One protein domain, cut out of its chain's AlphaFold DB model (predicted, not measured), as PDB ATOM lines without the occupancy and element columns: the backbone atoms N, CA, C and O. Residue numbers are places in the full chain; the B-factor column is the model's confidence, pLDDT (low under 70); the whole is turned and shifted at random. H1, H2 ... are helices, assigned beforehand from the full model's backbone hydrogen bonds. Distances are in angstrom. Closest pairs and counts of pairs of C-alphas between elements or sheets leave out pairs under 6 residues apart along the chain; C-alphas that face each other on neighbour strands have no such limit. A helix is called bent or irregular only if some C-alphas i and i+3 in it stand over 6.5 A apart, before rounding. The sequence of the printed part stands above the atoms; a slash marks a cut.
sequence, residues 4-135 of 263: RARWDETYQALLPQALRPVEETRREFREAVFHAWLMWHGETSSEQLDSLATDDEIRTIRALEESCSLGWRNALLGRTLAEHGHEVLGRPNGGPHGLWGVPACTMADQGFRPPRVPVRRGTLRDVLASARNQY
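What this domain is: This is residues 4 to 135 of the 263 residues of an uncharacterized protein of Actinomadura harenae (UniProt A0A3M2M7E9). One long helix, H4, runs along much of the length of the domain, with H2 crossing it steeply and H1 packed near the kink toward its far end. Near the place where H4 begins, the short H5 packs on both H4 and H2, and from the other end of H4 a long stretch with no named element, residues 89 to 123, arches back to H5. The printed part has 132 residues with five named helices, in the order H1, H2, H3, H4, H5, and no named strand; the class is all helix. It is only just compact, close to loose, with a radius of gyration of the C-alphas of 16.9 A, and its elongated outline spans 52 by 33 by 26 A.

Where its parts are: Find C-alpha 4 at (-0.899, -46.199, 22.470); from there H1 runs over residues 4 to 18, 20.1 A long. It is irregular, but only just: C-alphas 13 and 16 are 6.8 A apart. Next, H2 takes residues 22 to 41, 28.5 A long, and H3 takes residues 46 to 49. Look for C-alpha 55 at (41.276, -46.204, 9.884), where H4 begins; it runs over residues 55 to 88, 33.2 A from first to last C-alpha, with a kink of 114 degrees near residue 80. H4 is irregular, with C-alphas 83 and 86 8.5 A apart. H5, residues 124 to 129, ends with C-alpha 129 at (29.329, -52.069, 0.581).

How they stand to each other: H4 and H5 are the hubs, touching three helices each. H1 touches residues 76 to 80 of H4, closest at the C-alphas of Ala 13 and Leu 76, 6.2 A, at a steep tilt of 44 degrees, opposite ways. H2 touches H4 at Val 33 and Leu 64, whose C-alphas are 6.0 A apart, at a steep tilt of 65 degrees, opposite ways. H5 touches H4 at a shallow tilt of 29 degrees, the same way; the closest C-alphas are those of Ile 61 and Leu 128, 6.9 A. H5 also touches H2, closest at the C-alphas of Arg 30 and Ala 129, 6.1 A, and only just touches H3, with 3 pairs of C-alphas within 8 A and the closest, Leu 49 and Leu 124, at 4.9 A. H1 and H5 are apart. In H2 and H5 every O i to N i+4 pair is within hydrogen-bond range, in H1 9 of 11 and in H4 26 of 30; H3 is too short for such a pair.

The domain as a whole: The two C-alphas farthest apart are those of Arg 4 and Glu 47, 52.5 A. The printed part has no cut. The link from H4 to H5, 35 residues, is long; the other three are tight. Residues 18 to 24, of which 22 to 24 belong to H2, stand free. The mean pLDDT of the printed part is 72.8, and residue 78 and residues 80 to 121 are under 70.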
ATOM      1  N   ARG A   4      -0.440 -45.301  23.532       82.81
ATOM      2  CA  ARG A   4      -0.899 -46.199  22.470       82.81
ATOM      3  C   ARG A   4      -0.883 -45.578  21.073       82.81
ATOM      4  O   ARG A   4      -0.375 -46.182  20.138       82.81
ATOM      5  N   ALA A   5      -1.395 -44.359  20.932       82.38
ATOM      6  CA  ALA A   5      -1.498 -43.711  19.628       82.38
ATOM      7  C   ALA A   5      -0.121 -43.417  19.004       82.38
ATOM      8  O   ALA A   5      -0.009 -43.379  17.783       82.38
ATOM      9  N   ARG A   6       0.938 -43.279  19.818       78.56
ATOM     10  CA  ARG A   6       2.322 -43.167  19.322       78.56
ATOM     11  C   ARG A   6       2.822 -44.475  18.725       78.56
ATOM     12  O   ARG A   6       3.388 -44.461  17.641       78.56
ATOM     13  N   TRP A   7       2.588 -45.591  19.409       82.44
ATOM     14  CA  TRP A   7       2.918 -46.918  18.888       82.44
ATOM     15  C   TRP A   7       2.194 -47.204  17.573       82.44
ATOM     16  O   TRP A   7       2.818 -47.658  16.616       82.44
ATOM     17  N   ASP A   8       0.900 -46.882  17.508       86.06
ATOM     18  CA  ASP A   8       0.108 -47.078  16.297       86.06
ATOM     19  C   ASP A   8       0.610 -46.182  15.146       86.06
ATOM     20  O   ASP A   8       0.777 -46.669  14.031       86.06
ATOM     21  N   GLU A   9       0.908 -44.897  15.390       83.44
ATOM     22  CA  GLU A   9       1.454 -44.007  14.351       83.44
ATOM     23  C   GLU A   9       2.822 -44.489  13.848       83.44
ATOM     24  O   GLU A   9       3.031 -44.569  12.634       83.44
ATOM     25  N   THR A  10       3.730 -44.873  14.750       82.75
ATOM     26  CA  THR A  10       5.043 -45.412  14.369       82.75
ATOM     27  C   THR A  10       4.894 -46.695  13.559       82.75
ATOM     28  O   THR A  10       5.524 -46.825  12.510       82.75
ATOM     29  N   TYR A  11       4.024 -47.617  13.980       87.44
ATOM     30  CA  TYR A  11       3.748 -48.834  13.218       87.44
ATOM     31  C   TYR A  11       3.277 -48.508  11.797       87.44
ATOM     32  O   TYR A  11       3.802 -49.060  10.833       87.44
ATOM     33  N   GLN A  12       2.340 -47.566  11.644       89.00
ATOM     34  CA  GLN A  12       1.849 -47.147  10.328       89.00
ATOM     35  C   GLN A  12       2.930 -46.469   9.473       89.00
ATOM     36  O   GLN A  12       2.932 -46.635   8.254       89.00
ATOM     37  N   ALA A  13       3.859 -45.731  10.084       86.19
ATOM     38  CA  ALA A  13       4.973 -45.107   9.372       86.19
ATOM     39  C   ALA A  13       6.024 -46.129   8.899       86.19
ATOM     40  O   ALA A  13       6.591 -45.980   7.813       86.19
ATOM     41  N   LEU A  14       6.273 -47.177   9.691       86.69
ATOM     42  CA  LEU A  14       7.292 -48.191   9.409       86.69
ATOM     43  C   LEU A  14       6.797 -49.350   8.550       86.69
ATOM     44  O   LEU A  14       7.576 -49.897   7.766       86.69
ATOM     45  N   LEU A  15       5.516 -49.710   8.653       91.12
ATOM     46  CA  LEU A  15       4.935 -50.835   7.927       91.12
ATOM     47  C   LEU A  15       5.227 -50.780   6.413       91.12
ATOM     48  O   LEU A  15       5.667 -51.797   5.879       91.12
ATOM     49  N   PRO A  16       5.111 -49.637   5.705       92.06
ATOM     50  CA  PRO A  16       5.473 -49.569   4.292       92.06
ATOM     51  C   PRO A  16       6.916 -49.994   3.997       92.06
ATOM     52  O   PRO A  16       7.152 -50.617   2.970       92.06
ATOM     53  N   GLN A  17       7.876 -49.699   4.882       89.69
ATOM     54  CA  GLN A  17       9.270 -50.137   4.723       89.69
ATOM     55  C   GLN A  17       9.439 -51.625   5.047       89.69
ATOM     56  O   GLN A  17      10.191 -52.324   4.367       89.69
ATOM     57  N   ALA A  18       8.705 -52.135   6.040       90.94
ATOM     58  CA  ALA A  18       8.715 -53.556   6.389       90.94
ATOM     59  C   ALA A  18       8.190 -54.435   5.241       90.94
ATOM     60  O   ALA A  18       8.701 -55.528   5.012       90.94
ATOM     61  N   LEU A  19       7.233 -53.930   4.459       92.38
ATOM     62  CA  LEU A  19       6.682 -54.630   3.294       92.38
ATOM     63  C   LEU A  19       7.608 -54.628   2.066       92.38
ATOM     64  O   LEU A  19       7.362 -55.371   1.115       92.38
ATOM     65  N   ARG A  20       8.667 -53.812   2.058       92.56
ATOM     66  CA  ARG A  20       9.640 -53.786   0.959       92.56
ATOM     67  C   ARG A  20      10.643 -54.934   1.081       92.56
ATOM     68  O   ARG A  20      10.988 -55.329   2.203       92.56
ATOM     69  N   PRO A  21      11.184 -55.427  -0.049       90.56
ATOM     70  CA  PRO A  21      12.290 -56.373  -0.031       90.56
ATOM     71  C   PRO A  21      13.477 -55.846   0.787       90.56
ATOM     72  O   PRO A  21      13.935 -54.714   0.609       90.56
ATOM     73  N   VAL A  22      14.009 -56.699   1.666       85.69
ATOM     74  CA  VAL A  22      15.144 -56.370   2.546       85.69
ATOM     75  C   VAL A  22      16.352 -55.896   1.736       85.69
ATOM     76  O   VAL A  22      16.962 -54.878   2.059       85.69
ATOM     77  N   GLU A  23      16.673 -56.604   0.654       88.56
ATOM     78  CA  GLU A  23      17.838 -56.297  -0.180       88.56
ATOM     79  C   GLU A  23      17.715 -54.957  -0.911       88.56
ATOM     80  O   GLU A  23      18.716 -54.271  -1.106       88.56
ATOM     81  N   GLU A  24      16.496 -54.532  -1.250       90.69
ATOM     82  CA  GLU A  24      16.256 -53.210  -1.833       90.69
ATOM     83  C   GLU A  24      16.551 -52.108  -0.811       90.69
ATOM     84  O   GLU A  24      17.323 -51.195  -1.095       90.69
ATOM     85  N   THR A  25      16.032 -52.255   0.410       86.25
ATOM     86  CA  THR A  25      16.248 -51.294   1.505       86.25
ATOM     87  C   THR A  25      17.731 -51.212   1.896       86.25
ATOM     88  O   THR A  25      18.272 -50.128   2.113       86.25
ATOM     89  N   ARG A  26      18.426 -52.360   1.941       87.12
ATOM     90  CA  ARG A  26      19.875 -52.425   2.202       87.12
ATOM     91  C   ARG A  26      20.685 -51.763   1.092       87.12
ATOM     92  O   ARG A  26      21.639 -51.047   1.391       87.12
ATOM     93  N   ARG A  27      20.322 -51.994  -0.171       91.00
ATOM     94  CA  ARG A  27      20.985 -51.375  -1.323       91.00
ATOM     95  C   ARG A  27      20.835 -49.856  -1.292       91.00
ATOM     96  O   ARG A  27      21.847 -49.171  -1.369       91.00
ATOM     97  N   GLU A  28      19.620 -49.342  -1.112       91.75
ATOM     98  CA  GLU A  28      19.360 -47.896  -1.048       91.75
ATOM     99  C   GLU A  28      20.143 -47.216   0.074       91.75
ATOM    100  O   GLU A  28      20.684 -46.128  -0.108       91.75
ATOM    101  N   PHE A  29      20.256 -47.869   1.233       91.50
ATOM    102  CA  PHE A  29      21.054 -47.330   2.327       91.50
ATOM    103  C   PHE A  29      22.548 -47.273   1.982       91.50
ATOM    104  O   PHE A  29      23.201 -46.259   2.231       91.50
ATOM    105  N   ARG A  30      23.099 -48.333   1.376       93.19
ATOM    106  CA  ARG A  30      24.500 -48.343   0.918       93.19
ATOM    107  C   ARG A  30      24.750 -47.267  -0.133       93.19
ATOM    108  O   ARG A  30      25.771 -46.594  -0.071       93.19
ATOM    109  N   GLU A  31      23.813 -47.073  -1.058       94.38
ATOM    110  CA  GLU A  31      23.859 -45.993  -2.048       94.38
ATOM    111  C   GLU A  31      23.825 -44.615  -1.374       94.38
ATOM    112  O   GLU A  31      24.626 -43.752  -1.718       94.38
ATOM    113  N   ALA A  32      22.978 -44.413  -0.361       94.94
ATOM    114  CA  ALA A  32      22.926 -43.162   0.393       94.94
ATOM    115  C   ALA A  32      24.249 -42.858   1.118       94.94
ATOM    116  O   ALA A  32      24.751 -41.737   1.025       94.94
ATOM    117  N   VAL A  33      24.848 -43.853   1.782       94.12
ATOM    118  CA  VAL A  33      26.162 -43.709   2.434       94.12
ATOM    119  C   VAL A  33      27.257 -43.451   1.401       94.12
ATOM    120  O   VAL A  33      28.104 -42.584   1.609       94.12
ATOM    121  N   PHE A  34      27.219 -44.136   0.257       94.94
ATOM    122  CA  PHE A  34      28.150 -43.902  -0.845       94.94
ATOM    123  C   PHE A  34      28.028 -42.484  -1.420       94.94
ATOM    124  O   PHE A  34      29.031 -41.812  -1.648       94.94
ATOM    125  N   HIS A  35      26.813 -41.976  -1.606       94.88
ATOM    126  CA  HIS A  35      26.600 -40.598  -2.040       94.88
ATOM    127  C   HIS A  35      27.064 -39.587  -0.989       94.88
ATOM    128  O   HIS A  35      27.693 -38.591  -1.345       94.88
ATOM    129  N   ALA A  36      26.819 -39.847   0.297       94.94
ATOM    130  CA  ALA A  36      27.316 -39.006   1.382       94.94
ATOM    131  C   ALA A  36      28.852 -38.986   1.437       94.94
ATOM    132  O   ALA A  36      29.448 -37.924   1.627       94.94
ATOM    133  N   TRP A  37      29.490 -40.128   1.172       94.75
ATOM    134  CA  TRP A  37      30.937 -40.241   1.017       94.75
ATOM    135  C   TRP A  37      31.457 -39.347  -0.112       94.75
ATOM    136  O   TRP A  37      32.349 -38.533   0.117       94.75
ATOM    137  N   LEU A  38      30.861 -39.434  -1.307       94.19
ATOM    138  CA  LEU A  38      31.249 -38.601  -2.451       94.19
ATOM    139  C   LEU A  38      31.023 -37.104  -2.197       94.19
ATOM    140  O   LEU A  38      31.811 -36.280  -2.649       94.19
ATOM    141  N   MET A  39      29.976 -36.727  -1.455       92.31
ATOM    142  CA  MET A  39      29.755 -35.324  -1.081       92.31
ATOM    143  C   MET A  39      30.839 -34.791  -0.137       92.31
ATOM    144  O   MET A  39      31.190 -33.617  -0.223       92.31
ATOM    145  N   TRP A  40      31.363 -35.633   0.757       87.88
ATOM    146  CA  TRP A  40      32.384 -35.240   1.729       87.88
ATOM    147  C   TRP A  40      33.804 -35.266   1.148       87.88
ATOM    148  O   TRP A  40      34.583 -34.343   1.372       87.88
ATOM    149  N   HIS A  41      34.140 -36.312   0.388       86.00
ATOM    150  CA  HIS A  41      35.486 -36.548  -0.145       86.00
ATOM    151  C   HIS A  41      35.678 -36.100  -1.602       86.00
ATOM    152  O   HIS A  41      36.813 -36.055  -2.073       86.00
ATOM    153  N   GLY A  42      34.607 -35.742  -2.311       88.44
ATOM    154  CA  GLY A  42      34.650 -35.446  -3.740       88.44
ATOM    155  C   GLY A  42      34.744 -36.714  -4.595       88.44
ATOM    156  O   GLY A  42      34.270 -37.789  -4.220       88.44
ATOM    157  N   GLU A  43      35.342 -36.589  -5.779       87.19
ATOM    158  CA  GLU A  43      35.541 -37.728  -6.679       87.19
ATOM    159  C   GLU A  43      36.450 -38.785  -6.030       87.19
ATOM    160  O   GLU A  43      37.552 -38.486  -5.579       87.19
ATOM    161  N   THR A  44      35.991 -40.038  -6.004       88.56
ATOM    162  CA  THR A  44      36.779 -41.191  -5.542       88.56
ATOM    163  C   THR A  44      37.109 -42.065  -6.748       88.56
ATOM    164  O   THR A  44      36.202 -42.550  -7.429       88.56
ATOM    165  N   SER A  45      38.396 -42.254  -7.048       91.56
ATOM    166  CA  SER A  45      38.821 -43.059  -8.200       91.56
ATOM    167  C   SER A  45      38.582 -44.555  -7.965       91.56
ATOM    168  O   SER A  45      38.538 -45.020  -6.825       91.56
ATOM    169  N   SER A  46      38.482 -45.349  -9.039       92.38
ATOM    170  CA  SER A  46      38.393 -46.813  -8.913       92.38
ATOM    171  C   SER A  46      39.601 -47.405  -8.184       92.38
ATOM    172  O   SER A  46      39.433 -48.313  -7.380       92.38
ATOM    173  N   GLU A  47      40.799 -46.854  -8.409       93.69
ATOM    174  CA  GLU A  47      42.024 -47.270  -7.715       93.69
ATOM    175  C   GLU A  47      41.932 -47.024  -6.204       93.69
ATOM    176  O   GLU A  47      42.296 -47.894  -5.418       93.69
ATOM    177  N   GLN A  48      41.372 -45.883  -5.787       90.44
ATOM    178  CA  GLN A  48      41.143 -45.599  -4.372       90.44
ATOM    179  C   GLN A  48      40.080 -46.533  -3.778       90.44
ATOM    180  O   GLN A  48      40.283 -47.069  -2.690       90.44
ATOM    181  N   LEU A  49      38.983 -46.789  -4.501       92.50
ATOM    182  CA  LEU A  49      37.943 -47.733  -4.071       92.50
ATOM    183  C   LEU A  49      38.485 -49.152  -3.868       92.50
ATOM    184  O   LEU A  49      38.040 -49.836  -2.950       92.50
ATOM    185  N   ASP A  50      39.428 -49.580  -4.706       94.00
ATOM    186  CA  ASP A  50      40.027 -50.918  -4.662       94.00
ATOM    187  C   ASP A  50      41.266 -50.999  -3.741       94.00
ATOM    188  O   ASP A  50      41.842 -52.073  -3.558       94.00
ATOM    189  N   SER A  51      41.661 -49.887  -3.111       92.38
ATOM    190  CA  SER A  51      42.729 -49.847  -2.108       92.38
ATOM    191  C   SER A  51      42.223 -50.229  -0.712       92.38
ATOM    192  O   SER A  51      41.032 -50.122  -0.415       92.38
ATOM    193  N   LEU A  52      43.125 -50.698   0.160       92.75
ATOM    194  CA  LEU A  52      42.788 -51.022   1.550       92.75
ATOM    195  C   LEU A  52      42.308 -49.773   2.295       92.75
ATOM    196  O   LEU A  52      43.029 -48.778   2.342       92.75
ATOM    197  N   ALA A  53      41.145 -49.872   2.941       88.50
ATOM    198  CA  ALA A  53      40.595 -48.767   3.712       88.50
ATOM    199  C   ALA A  53      41.495 -48.419   4.909       88.50
ATOM    200  O   ALA A  53      41.915 -49.290   5.684       88.50
ATOM    201  N   THR A  54      41.763 -47.130   5.084       88.81
ATOM    202  CA  THR A  54      42.463 -46.593   6.252       88.81
ATOM    203  C   THR A  54      41.517 -46.455   7.449       88.81
ATOM    204  O   THR A  54      40.295 -46.396   7.312       88.81
ATOM    205  N   ASP A  55      42.076 -46.359   8.659       84.88
ATOM    206  CA  ASP A  55      41.276 -46.204   9.884       84.88
ATOM    207  C   ASP A  55      40.493 -44.878   9.922       84.88
ATOM    208  O   ASP A  55      39.514 -44.752  10.659       84.88
ATOM    209  N   ASP A  56      40.930 -43.865   9.170       87.19
ATOM    210  CA  ASP A  56      40.209 -42.600   9.032       87.19
ATOM    211  C   ASP A  56      39.000 -42.742   8.109       87.19
ATOM    212  O   ASP A  56      37.893 -42.387   8.497       87.19
ATOM    213  N   GLU A  57      39.177 -43.379   6.952       90.12
ATOM    214  CA  GLU A  57      38.082 -43.649   6.016       90.12
ATOM    215  C   GLU A  57      37.020 -44.555   6.652       90.12
ATOM    216  O   GLU A  57      35.828 -44.286   6.536       90.12
ATOM    217  N   ILE A  58      37.434 -45.575   7.416       85.56
ATOM    218  CA  ILE A  58      36.506 -46.429   8.173       85.56
ATOM    219  C   ILE A  58      35.709 -45.603   9.192       85.56
ATOM    220  O   ILE A  58      34.488 -45.741   9.264       85.56
ATOM    221  N   ARG A  59      36.367 -44.739   9.982       83.81
ATOM    222  CA  ARG A  59      35.676 -43.879  10.963       83.81
ATOM    223  C   ARG A  59      34.717 -42.906  10.284       83.81
ATOM    224  O   ARG A  59      33.605 -42.728  10.773       83.81
ATOM    225  N   THR A  60      35.113 -42.337   9.151       88.38
ATOM    226  CA  THR A  60      34.254 -41.461   8.353       88.38
ATOM    227  C   THR A  60      33.034 -42.215   7.838       88.38
ATOM    228  O   THR A  60      31.919 -41.751   8.041       88.38
ATOM    229  N   ILE A  61      33.196 -43.415   7.271       87.56
ATOM    230  CA  ILE A  61      32.059 -44.232   6.815       87.56
ATOM    231  C   ILE A  61      31.109 -44.551   7.972       87.56
ATOM    232  O   ILE A  61      29.902 -44.430   7.797       87.56
ATOM    233  N   ARG A  62      31.613 -44.868   9.171       85.06
ATOM    234  CA  ARG A  62      30.756 -45.072  10.355       85.06
ATOM    235  C   ARG A  62      29.975 -43.818  10.752       85.06
ATOM    236  O   ARG A  62      28.793 -43.918  11.061       85.06
ATOM    237  N   ALA A  63      30.601 -42.644  10.705       82.50
ATOM    238  CA  ALA A  63      29.910 -41.383  10.973       82.50
ATOM    239  C   ALA A  63      28.848 -41.063   9.902       82.50
ATOM    240  O   ALA A  63      27.776 -40.535  10.213       82.50
ATOM    241  N   LEU A  64      29.122 -41.409   8.640       87.56
ATOM    242  CA  LEU A  64      28.163 -41.281   7.544       87.56
ATOM    243  C   LEU A  64      26.997 -42.262   7.698       87.56
ATOM    244  O   LEU A  64      25.857 -41.854   7.512       87.56
ATOM    245  N   GLU A  65      27.251 -43.515   8.089       86.00
ATOM    246  CA  GLU A  65      26.206 -44.493   8.420       86.00
ATOM    247  C   GLU A  65      25.260 -43.938   9.487       86.00
ATOM    248  O   GLU A  65      24.053 -43.900   9.264       86.00
ATOM    249  N   GLU A  66      25.799 -43.447  10.605       81.94
ATOM    250  CA  GLU A  66      25.005 -42.857  11.688       81.94
ATOM    251  C   GLU A  66      24.175 -41.662  11.193       81.94
ATOM    252  O   GLU A  66      22.966 -41.587  11.425       81.94
ATOM    253  N   SER A  67      24.795 -40.760  10.430       81.81
ATOM    254  CA  SER A  67      24.122 -39.577   9.881       81.81
ATOM    255  C   SER A  67      23.002 -39.944   8.901       81.81
ATOM    256  O   SER A  67      21.896 -39.404   8.987       81.81
ATOM    257  N   CYS A  68      23.253 -40.885   7.988       86.38
ATOM    258  CA  CYS A  68      22.260 -41.397   7.046       86.38
ATOM    259  C   CYS A  68      21.125 -42.127   7.775       86.38
ATOM    260  O   CYS A  68      19.959 -41.930   7.435       86.38
ATOM    261  N   SER A  69      21.441 -42.918   8.802       81.56
ATOM    262  CA  SER A  69      20.469 -43.591   9.666       81.56
ATOM    263  C   SER A  69      19.552 -42.594  10.376       81.56
ATOM    264  O   SER A  69      18.330 -42.744  10.332       81.56
ATOM    265  N   LEU A  70      20.112 -41.536  10.969       78.94
ATOM    266  CA  LEU A  70      19.340 -40.464  11.604       78.94
ATOM    267  C   LEU A  70      18.471 -39.708  10.593       78.94
ATOM    268  O   LEU A  70      17.302 -39.437  10.869       78.94
ATOM    269  N   GLY A  71      19.021 -39.391   9.418       82.06
ATOM    270  CA  GLY A  71      18.282 -38.747   8.332       82.06
ATOM    271  C   GLY A  71      17.093 -39.589   7.869       82.06
ATOM    272  O   GLY A  71      15.979 -39.076   7.763       82.06
ATOM    273  N   TRP A  72      17.302 -40.891   7.676       85.25
ATOM    274  CA  TRP A  72      16.258 -41.844   7.308       85.25
ATOM    275  C   TRP A  72      15.169 -41.952   8.385       85.25
ATOM    276  O   TRP A  72      13.984 -41.830   8.071       85.25
ATOM    277  N   ARG A  73      15.553 -42.076   9.664       80.12
ATOM    278  CA  ARG A  73      14.613 -42.096  10.797       80.12
ATOM    279  C   ARG A  73      13.762 -40.827  10.829       80.12
ATOM    280  O   ARG A  73      12.539 -40.891  10.935       80.12
ATOM    281  N   ASN A  74      14.402 -39.666  10.706       78.12
ATOM    282  CA  ASN A  74      13.717 -38.377  10.717       78.12
ATOM    283  C   ASN A  74      12.795 -38.201   9.500       78.12
ATOM    284  O   ASN A  74      11.751 -37.568   9.624       78.12
ATOM    285  N   ALA A  75      13.141 -38.765   8.340       84.25
ATOM    286  CA  ALA A  75      12.285 -38.729   7.158       84.25
ATOM    287  C   ALA A  75      11.010 -39.569   7.338       84.25
ATOM    288  O   ALA A  75       9.934 -39.135   6.930       84.25
ATOM    289  N   LEU A  76      11.110 -40.739   7.976       80.88
ATOM    290  CA  LEU A  76       9.956 -41.607   8.232       80.88
ATOM    291  C   LEU A  76       9.060 -41.092   9.358       80.88
ATOM    292  O   LEU A  76       7.841 -41.207   9.281       80.88
ATOM    293  N   LEU A  77       9.660 -40.502  10.392       73.81
ATOM    294  CA  LEU A  77       8.972 -40.172  11.641       73.81
ATOM    295  C   LEU A  77       8.920 -38.681  11.930       73.81
ATOM    296  O   LEU A  77       8.637 -38.289  13.058       73.81
ATOM    297  N   GLY A  78       9.205 -37.833  10.943       69.62
ATOM    298  CA  GLY A  78       9.378 -36.395  11.149       69.62
ATOM    299  C   GLY A  78       8.221 -35.739  11.901       69.62
ATOM    300  O   GLY A  78       8.461 -34.853  12.714       69.62
ATOM    301  N   ARG A  79       6.984 -36.220  11.710       70.81
ATOM    302  CA  ARG A  79       5.813 -35.770  12.476       70.81
ATOM    303  C   ARG A  79       5.851 -36.255  13.929       70.81
ATOM    304  O   ARG A  79       5.888 -35.431  14.836       70.81
ATOM    305  N   THR A  80       5.930 -37.565  14.147       68.12
ATOM    306  CA  THR A  80       5.973 -38.179  15.483       68.12
ATOM    307  C   THR A  80       7.143 -37.651  16.323       68.12
ATOM    308  O   THR A  80       6.980 -37.344  17.503       68.12
ATOM    309  N   LEU A  81       8.322 -37.467  15.718       67.94
ATOM    310  CA  LEU A  81       9.501 -36.897  16.374       67.94
ATOM    311  C   LEU A  81       9.371 -35.389  16.625       67.94
ATOM    312  O   LEU A  81       9.828 -34.921  17.664       67.94
ATOM    313  N   ALA A  82       8.754 -34.618  15.725       68.25
ATOM    314  CA  ALA A  82       8.524 -33.190  15.962       68.25
ATOM    315  C   ALA A  82       7.541 -32.951  17.117       68.25
ATOM    316  O   ALA A  82       7.705 -32.002  17.882       68.25
ATOM    317  N   GLU A  83       6.539 -33.816  17.263       66.44
ATOM    318  CA  GLU A  83       5.504 -33.682  18.290       66.44
ATOM    319  C   GLU A  83       5.936 -34.269  19.645       66.44
ATOM    320  O   GLU A  83       5.509 -33.778  20.694       66.44
ATOM    321  N   HIS A  84       6.803 -35.292  19.649       61.41
ATOM    322  CA  HIS A  84       7.104 -36.090  20.848       61.41
ATOM    323  C   HIS A  84       8.592 -36.391  21.086       61.41
ATOM    324  O   HIS A  84       8.932 -37.133  22.010       61.41
ATOM    325  N   GLY A  85       9.502 -35.803  20.307       55.59
ATOM    326  CA  GLY A  85      10.930 -36.139  20.313       55.59
ATOM    327  C   GLY A  85      11.619 -36.020  21.675       55.59
ATOM    328  O   GLY A  85      12.501 -36.815  21.973       55.59
ATOM    329  N   HIS A  86      11.190 -35.102  22.546       52.12
ATOM    330  CA  HIS A  86      11.759 -34.966  23.894       52.12
ATOM    331  C   HIS A  86      11.435 -36.141  24.832       52.12
ATOM    332  O   HIS A  86      12.232 -36.452  25.712       52.12
ATOM    333  N   GLU A  87      10.295 -36.808  24.645       51.66
ATOM    334  CA  GLU A  87       9.900 -37.977  25.443       51.66
ATOM    335  C   GLU A  87      10.497 -39.273  24.878       51.66
ATOM    336  O   GLU A  87      10.819 -40.181  25.640       51.66
ATOM    337  N   VAL A  88      10.690 -39.323  23.555       47.91
ATOM    338  CA  VAL A  88      11.280 -40.454  22.820       47.91
ATOM    339  C   VAL A  88      12.809 -40.498  22.970       47.91
ATOM    340  O   VAL A  88      13.378 -41.563  23.159       47.91
ATOM    341  N   LEU A  89      13.487 -39.343  22.955       43.12
ATOM    342  CA  LEU A  89      14.952 -39.237  23.081       43.12
ATOM    343  C   LEU A  89      15.437 -39.095  24.538       43.12
ATOM    344  O   LEU A  89      16.639 -39.091  24.795       43.12
ATOM    345  N   GLY A  90      14.519 -38.922  25.495       31.45
ATOM    346  CA  GLY A  90      14.822 -38.555  26.883       31.45
ATOM    347  C   GLY A  90      15.091 -39.717  27.842       31.45
ATOM    348  O   GLY A  90      15.332 -39.470  29.025       31.45
ATOM    349  N   ARG A  91      15.037 -40.977  27.392       38.56
ATOM    350  CA  ARG A  91      15.277 -42.143  28.252       38.56
ATOM    351  C   ARG A  91      16.354 -43.048  27.656       38.56
ATOM    352  O   ARG A  91      16.073 -43.726  26.677       38.56
ATOM    353  N   PRO A  92      17.542 -43.127  28.280       37.19
ATOM    354  CA  PRO A  92      18.543 -44.117  27.906       37.19
ATOM    355  C   PRO A  92      18.042 -45.553  28.120       37.19
ATOM    356  O   PRO A  92      18.434 -46.427  27.372       37.19
ATOM    357  N   ASN A  93      17.157 -45.792  29.101       33.81
ATOM    358  CA  ASN A  93      16.748 -47.135  29.547       33.81
ATOM    359  C   ASN A  93      15.311 -47.166  30.115       33.81
ATOM    360  O   ASN A  93      15.102 -47.612  31.240       33.81
ATOM    361  N   GLY A  94      14.309 -46.591  29.448       32.06
ATOM    362  CA  GLY A  94      12.983 -46.514  30.087       32.06
ATOM    363  C   GLY A  94      11.785 -46.411  29.166       32.06
ATOM    364  O   GLY A  94      10.756 -45.874  29.581       32.06
ATOM    365  N   GLY A  95      11.939 -46.902  27.946       36.19
ATOM    366  CA  GLY A  95      10.853 -47.442  27.153       36.19
ATOM    367  C   GLY A  95      11.295 -48.830  26.676       36.19
ATOM    368  O   GLY A  95      12.499 -49.059  26.562       36.19
ATOM    369  N   PRO A  96      10.356 -49.736  26.418       40.44
ATOM    370  CA  PRO A  96      10.654 -51.030  25.813       40.44
ATOM    371  C   PRO A  96      11.237 -50.765  24.432       40.44
ATOM    372  O   PRO A  96      10.909 -49.755  23.801       40.44
ATOM    373  N   HIS A  97      12.126 -51.639  23.999       49.38
ATOM    374  CA  HIS A  97      13.115 -51.458  22.941       49.38
ATOM    375  C   HIS A  97      12.573 -51.218  21.503       49.38
ATOM    376  O   HIS A  97      13.310 -51.364  20.536       49.38
ATOM    377  N   GLY A  98      11.343 -50.717  21.339       48.19
ATOM    378  CA  GLY A  98      10.662 -50.493  20.059       48.19
ATOM    379  C   GLY A  98      10.253 -49.051  19.720       48.19
ATOM    380  O   GLY A  98       9.378 -48.870  18.885       48.19
ATOM    381  N   LEU A  99      10.821 -48.012  20.333       50.41
ATOM    382  CA  LEU A  99      10.618 -46.628  19.855       50.41
ATOM    383  C   LEU A  99      11.941 -45.847  19.762       50.41
ATOM    384  O   LEU A  99      11.993 -44.661  20.082       50.41
ATOM    385  N   TRP A 100      12.990 -46.502  19.255       56.81
ATOM    386  CA  TRP A 100      14.302 -45.948  18.881       56.81
ATOM    387  C   TRP A 100      15.308 -45.707  20.007       56.81
ATOM    388  O   TRP A 100      16.201 -44.859  19.876       56.81
ATOM    389  N   GLY A 101      15.224 -46.501  21.076       44.22
ATOM    390  CA  GLY A 101      16.399 -46.769  21.898       44.22
ATOM    391  C   GLY A 101      17.500 -47.377  21.024       44.22
ATOM    392  O   GLY A 101      17.233 -48.210  20.161       44.22
ATOM    393  N   VAL A 102      18.743 -46.943  21.221       41.12
ATOM    394  CA  VAL A 102      19.909 -47.689  20.730       41.12
ATOM    395  C   VAL A 102      19.756 -49.114  21.286       41.12
ATOM    396  O   VAL A 102      19.523 -49.220  22.493       41.12
ATOM    397  N   PRO A 103      19.803 -50.185  20.466       38.62
ATOM    398  CA  PRO A 103      19.638 -51.553  20.951       38.62
ATOM    399  C   PRO A 103      20.438 -51.778  22.240       38.62
ATOM    400  O   PRO A 103      21.570 -51.288  22.345       38.62
ATOM    401  N   ALA A 104      19.904 -52.509  23.223       38.00
ATOM    402  CA  ALA A 104      20.656 -52.829  24.443       38.00
ATOM    403  C   ALA A 104      22.020 -53.477  24.113       38.00
ATOM    404  O   ALA A 104      23.021 -53.207  24.774       38.00
ATOM    405  N   CYS A 105      22.102 -54.203  22.989       34.81
ATOM    406  CA  CYS A 105      23.332 -54.790  22.452       34.81
ATOM    407  C   CYS A 105      24.343 -53.786  21.853       34.81
ATOM    408  O   CYS A 105      25.449 -54.168  21.474       34.81
ATOM    409  N   THR A 106      24.005 -52.499  21.786       36.19
ATOM    410  CA  THR A 106      24.903 -51.407  21.366       36.19
ATOM    411  C   THR A 106      25.351 -50.509  22.516       36.19
ATOM    412  O   THR A 106      26.272 -49.713  22.331       36.19
ATOM    413  N   MET A 107      24.780 -50.660  23.717       35.53
ATOM    414  CA  MET A 107      25.307 -50.001  24.908       35.53
ATOM    415  C   MET A 107      26.341 -50.901  25.580       35.53
ATOM    416  O   MET A 107      26.069 -52.028  25.985       35.53
ATOM    417  N   ALA A 108      27.552 -50.367  25.709       35.38
ATOM    418  CA  ALA A 108      28.734 -50.999  26.289       35.38
ATOM    419  C   ALA A 108      28.566 -51.527  27.737       35.38
ATOM    420  O   ALA A 108      29.505 -52.117  28.274       35.38
ATOM    421  N   ASP A 109      27.390 -51.360  28.345       33.19
ATOM    422  CA  ASP A 109      27.104 -51.668  29.744       33.19
ATOM    423  C   ASP A 109      26.566 -53.095  29.975       33.19
ATOM    424  O   ASP A 109      26.662 -53.590  31.095       33.19
ATOM    425  N   GLN A 110      26.087 -53.807  28.942       31.00
ATOM    426  CA  GLN A 110      25.652 -55.217  29.057       31.00
ATOM    427  C   GLN A 110      26.697 -56.242  28.589       31.00
ATOM    428  O   GLN A 110      26.403 -57.417  28.400       31.00
ATOM    429  N   GLY A 111      27.949 -55.833  28.374       27.19
ATOM    430  CA  GLY A 111      29.005 -56.775  27.994       27.19
ATOM    431  C   GLY A 111      28.869 -57.365  26.584       27.19
ATOM    432  O   GLY A 111      29.795 -58.058  26.151       27.19
ATOM    433  N   PHE A 112      27.816 -57.017  25.827       32.22
ATOM    434  CA  PHE A 112      27.769 -57.195  24.379       32.22
ATOM    435  C   PHE A 112      28.788 -56.243  23.758       32.22
ATOM    436  O   PHE A 112      28.521 -55.119  23.336       32.22
ATOM    437  N   ARG A 113      30.041 -56.692  23.753       26.91
ATOM    438  CA  ARG A 113      31.015 -56.150  22.825       26.91
ATOM    439  C   ARG A 113      30.426 -56.450  21.452       26.91
ATOM    440  O   ARG A 113      30.140 -57.629  21.222       26.91
ATOM    441  N   PRO A 114      30.283 -55.466  20.537       28.72
ATOM    442  CA  PRO A 114      30.100 -55.815  19.135       28.72
ATOM    443  C   PRO A 114      31.142 -56.891  18.857       28.72
ATOM    444  O   PRO A 114      32.276 -56.722  19.350       28.72
ATOM    445  N   PRO A 115      30.770 -58.023  18.223       28.56
ATOM    446  CA  PRO A 115      31.707 -59.107  18.031       28.56
ATOM    447  C   PRO A 115      32.991 -58.453  17.560       28.56
ATOM    448  O   PRO A 115      32.976 -57.627  16.638       28.56
ATOM    449  N   ARG A 116      34.094 -58.719  18.270       32.16
ATOM    450  CA  ARG A 116      35.430 -58.385  17.784       32.16
ATOM    451  C   ARG A 116      35.670 -59.298  16.588       32.16
ATOM    452  O   ARG A 116      36.571 -60.127  16.602       32.16
ATOM    453  N   VAL A 117      34.825 -59.178  15.566       32.91
ATOM    454  CA  VAL A 117      35.145 -59.569  14.222       32.91
ATOM    455  C   VAL A 117      36.412 -58.766  13.987       32.91
ATOM    456  O   VAL A 117      36.366 -57.534  14.099       32.91
ATOM    457  N   PRO A 118      37.571 -59.419  13.800       33.03
ATOM    458  CA  PRO A 118      38.738 -58.689  13.351       33.03
ATOM    459  C   PRO A 118      38.245 -57.852  12.182       33.03
ATOM    460  O   PRO A 118      37.594 -58.409  11.294       33.03
ATOM    461  N   VAL A 119      38.440 -56.531  12.247       43.00
ATOM    462  CA  VAL A 119      38.144 -55.642  11.126       43.00
ATOM    463  C   VAL A 119      38.928 -56.245   9.975       43.00
ATOM    464  O   VAL A 119      40.146 -56.083   9.895       43.00
ATOM    465  N   ARG A 120      38.270 -57.067   9.152       44.31
ATOM    466  CA  ARG A 120      38.851 -57.553   7.917       44.31
ATOM    467  C   ARG A 120      38.980 -56.262   7.146       44.31
ATOM    468  O   ARG A 120      37.965 -55.710   6.735       44.31
ATOM    469  N   ARG A 121      40.199 -55.715   7.105       60.25
ATOM    470  CA  ARG A 121      40.523 -54.537   6.307       60.25
ATOM    471  C   ARG A 121      40.277 -54.944   4.864       60.25
ATOM    472  O   ARG A 121      41.146 -55.519   4.219       60.25
ATOM    473  N   GLY A 122      39.030 -54.781   4.446       77.44
ATOM    474  CA  GLY A 122      38.624 -54.868   3.065       77.44
ATOM    475  C   GLY A 122      39.091 -53.623   2.335       77.44
ATOM    476  O   GLY A 122      39.678 -52.697   2.910       77.44
ATOM    477  N   THR A 123      38.817 -53.613   1.046       91.19
ATOM    478  CA  THR A 123      38.960 -52.409   0.240       91.19
ATOM    479  C   THR A 123      37.994 -51.325   0.724       91.19
ATOM    480  O   THR A 123      37.001 -51.621   1.397       91.19
ATOM    481  N   LEU A 124      38.243 -50.062   0.378       90.69
ATOM    482  CA  LEU A 124      37.289 -48.975   0.628       90.69
ATOM    483  C   LEU A 124      35.894 -49.324   0.077       90.69
ATOM    484  O   LEU A 124      34.879 -49.082   0.735       90.69
ATOM    485  N   ARG A 125      35.843 -49.992  -1.082       92.62
ATOM    486  CA  ARG A 125      34.617 -50.536  -1.673       92.62
ATOM    487  C   ARG A 125      33.928 -51.556  -0.769       92.62
ATOM    488  O   ARG A 125      32.716 -51.464  -0.602       92.62
ATOM    489  N   ASP A 126      34.666 -52.490  -0.173       89.62
ATOM    490  CA  ASP A 126      34.096 -53.486   0.743       89.62
ATOM    491  C   ASP A 126      33.496 -52.825   1.988       89.62
ATOM    492  O   ASP A 126      32.415 -53.208   2.435       89.62
ATOM    493  N   VAL A 127      34.170 -51.806   2.533       87.12
ATOM    494  CA  VAL A 127      33.677 -51.073   3.708       87.12
ATOM    495  C   VAL A 127      32.385 -50.323   3.372       87.12
ATOM    496  O   VAL A 127      31.396 -50.492   4.083       87.12
ATOM    497  N   LEU A 128      32.344 -49.585   2.258       89.38
ATOM    498  CA  LEU A 128      31.137 -48.892   1.778       89.38
ATOM    499  C   LEU A 128      29.992 -49.872   1.471       89.38
ATOM    500  O   LEU A 128      28.845 -49.639   1.849       89.38
ATOM    501  N   ALA A 129      30.301 -51.013   0.849       86.81
ATOM    502  CA  ALA A 129      29.329 -52.069   0.581       86.81
ATOM    503  C   ALA A 129      28.827 -52.761   1.861       86.81
ATOM    504  O   ALA A 129      27.769 -53.390   1.843       86.81
ATOM    505  N   SER A 130      29.556 -52.646   2.972       84.50
ATOM    506  CA  SER A 130      29.156 -53.196   4.266       84.50
ATOM    507  C   SER A 130      28.250 -52.271   5.079       84.50
ATOM    508  O   SER A 130      27.781 -52.705   6.131       84.50
ATOM    509  N   ALA A 131      27.979 -51.051   4.599       85.50
ATOM    510  CA  ALA A 131      27.180 -50.066   5.316       85.50
ATOM    511  C   ALA A 131      25.790 -50.600   5.692       85.50
ATOM    512  O   ALA A 131      25.113 -51.256   4.888       85.50
ATOM    513  N   ARG A 132      25.373 -50.332   6.936       81.62
ATOM    514  CA  ARG A 132      24.098 -50.799   7.503       81.62
ATOM    515  C   ARG A 132      23.366 -49.675   8.207       81.62
ATOM    516  O   ARG A 132      23.977 -48.882   8.915       81.62
ATOM    517  N   ASN A 133      22.049 -49.665   8.046       81.25
ATOM    518  CA  ASN A 133      21.200 -48.755   8.785       81.25
ATOM    519  C   ASN A 133      21.056 -49.262  10.224       81.25
ATOM    520  O   ASN A 133      20.483 -50.325  10.442       81.25
ATOM    521  N   GLN A 134      21.535 -48.493  11.199       71.31
ATOM    522  CA  GLN A 134      21.453 -48.850  12.621       71.31
ATOM    523  C   GLN A 134      20.005 -48.974  13.123       71.31
ATOM    524  O   GLN A 134      19.739 -49.680  14.088       71.31
ATOM    525  N   TYR A 135      19.065 -48.330  12.429       71.12
ATOM    526  CA  TYR A 135      17.641 -48.325  12.743       71.12
ATOM    527  C   TYR A 135      16.826 -49.305  11.878       71.12
ATOM    528  O   TYR A 135      15.606 -49.345  11.989       71.12
TER     529      TYR A 135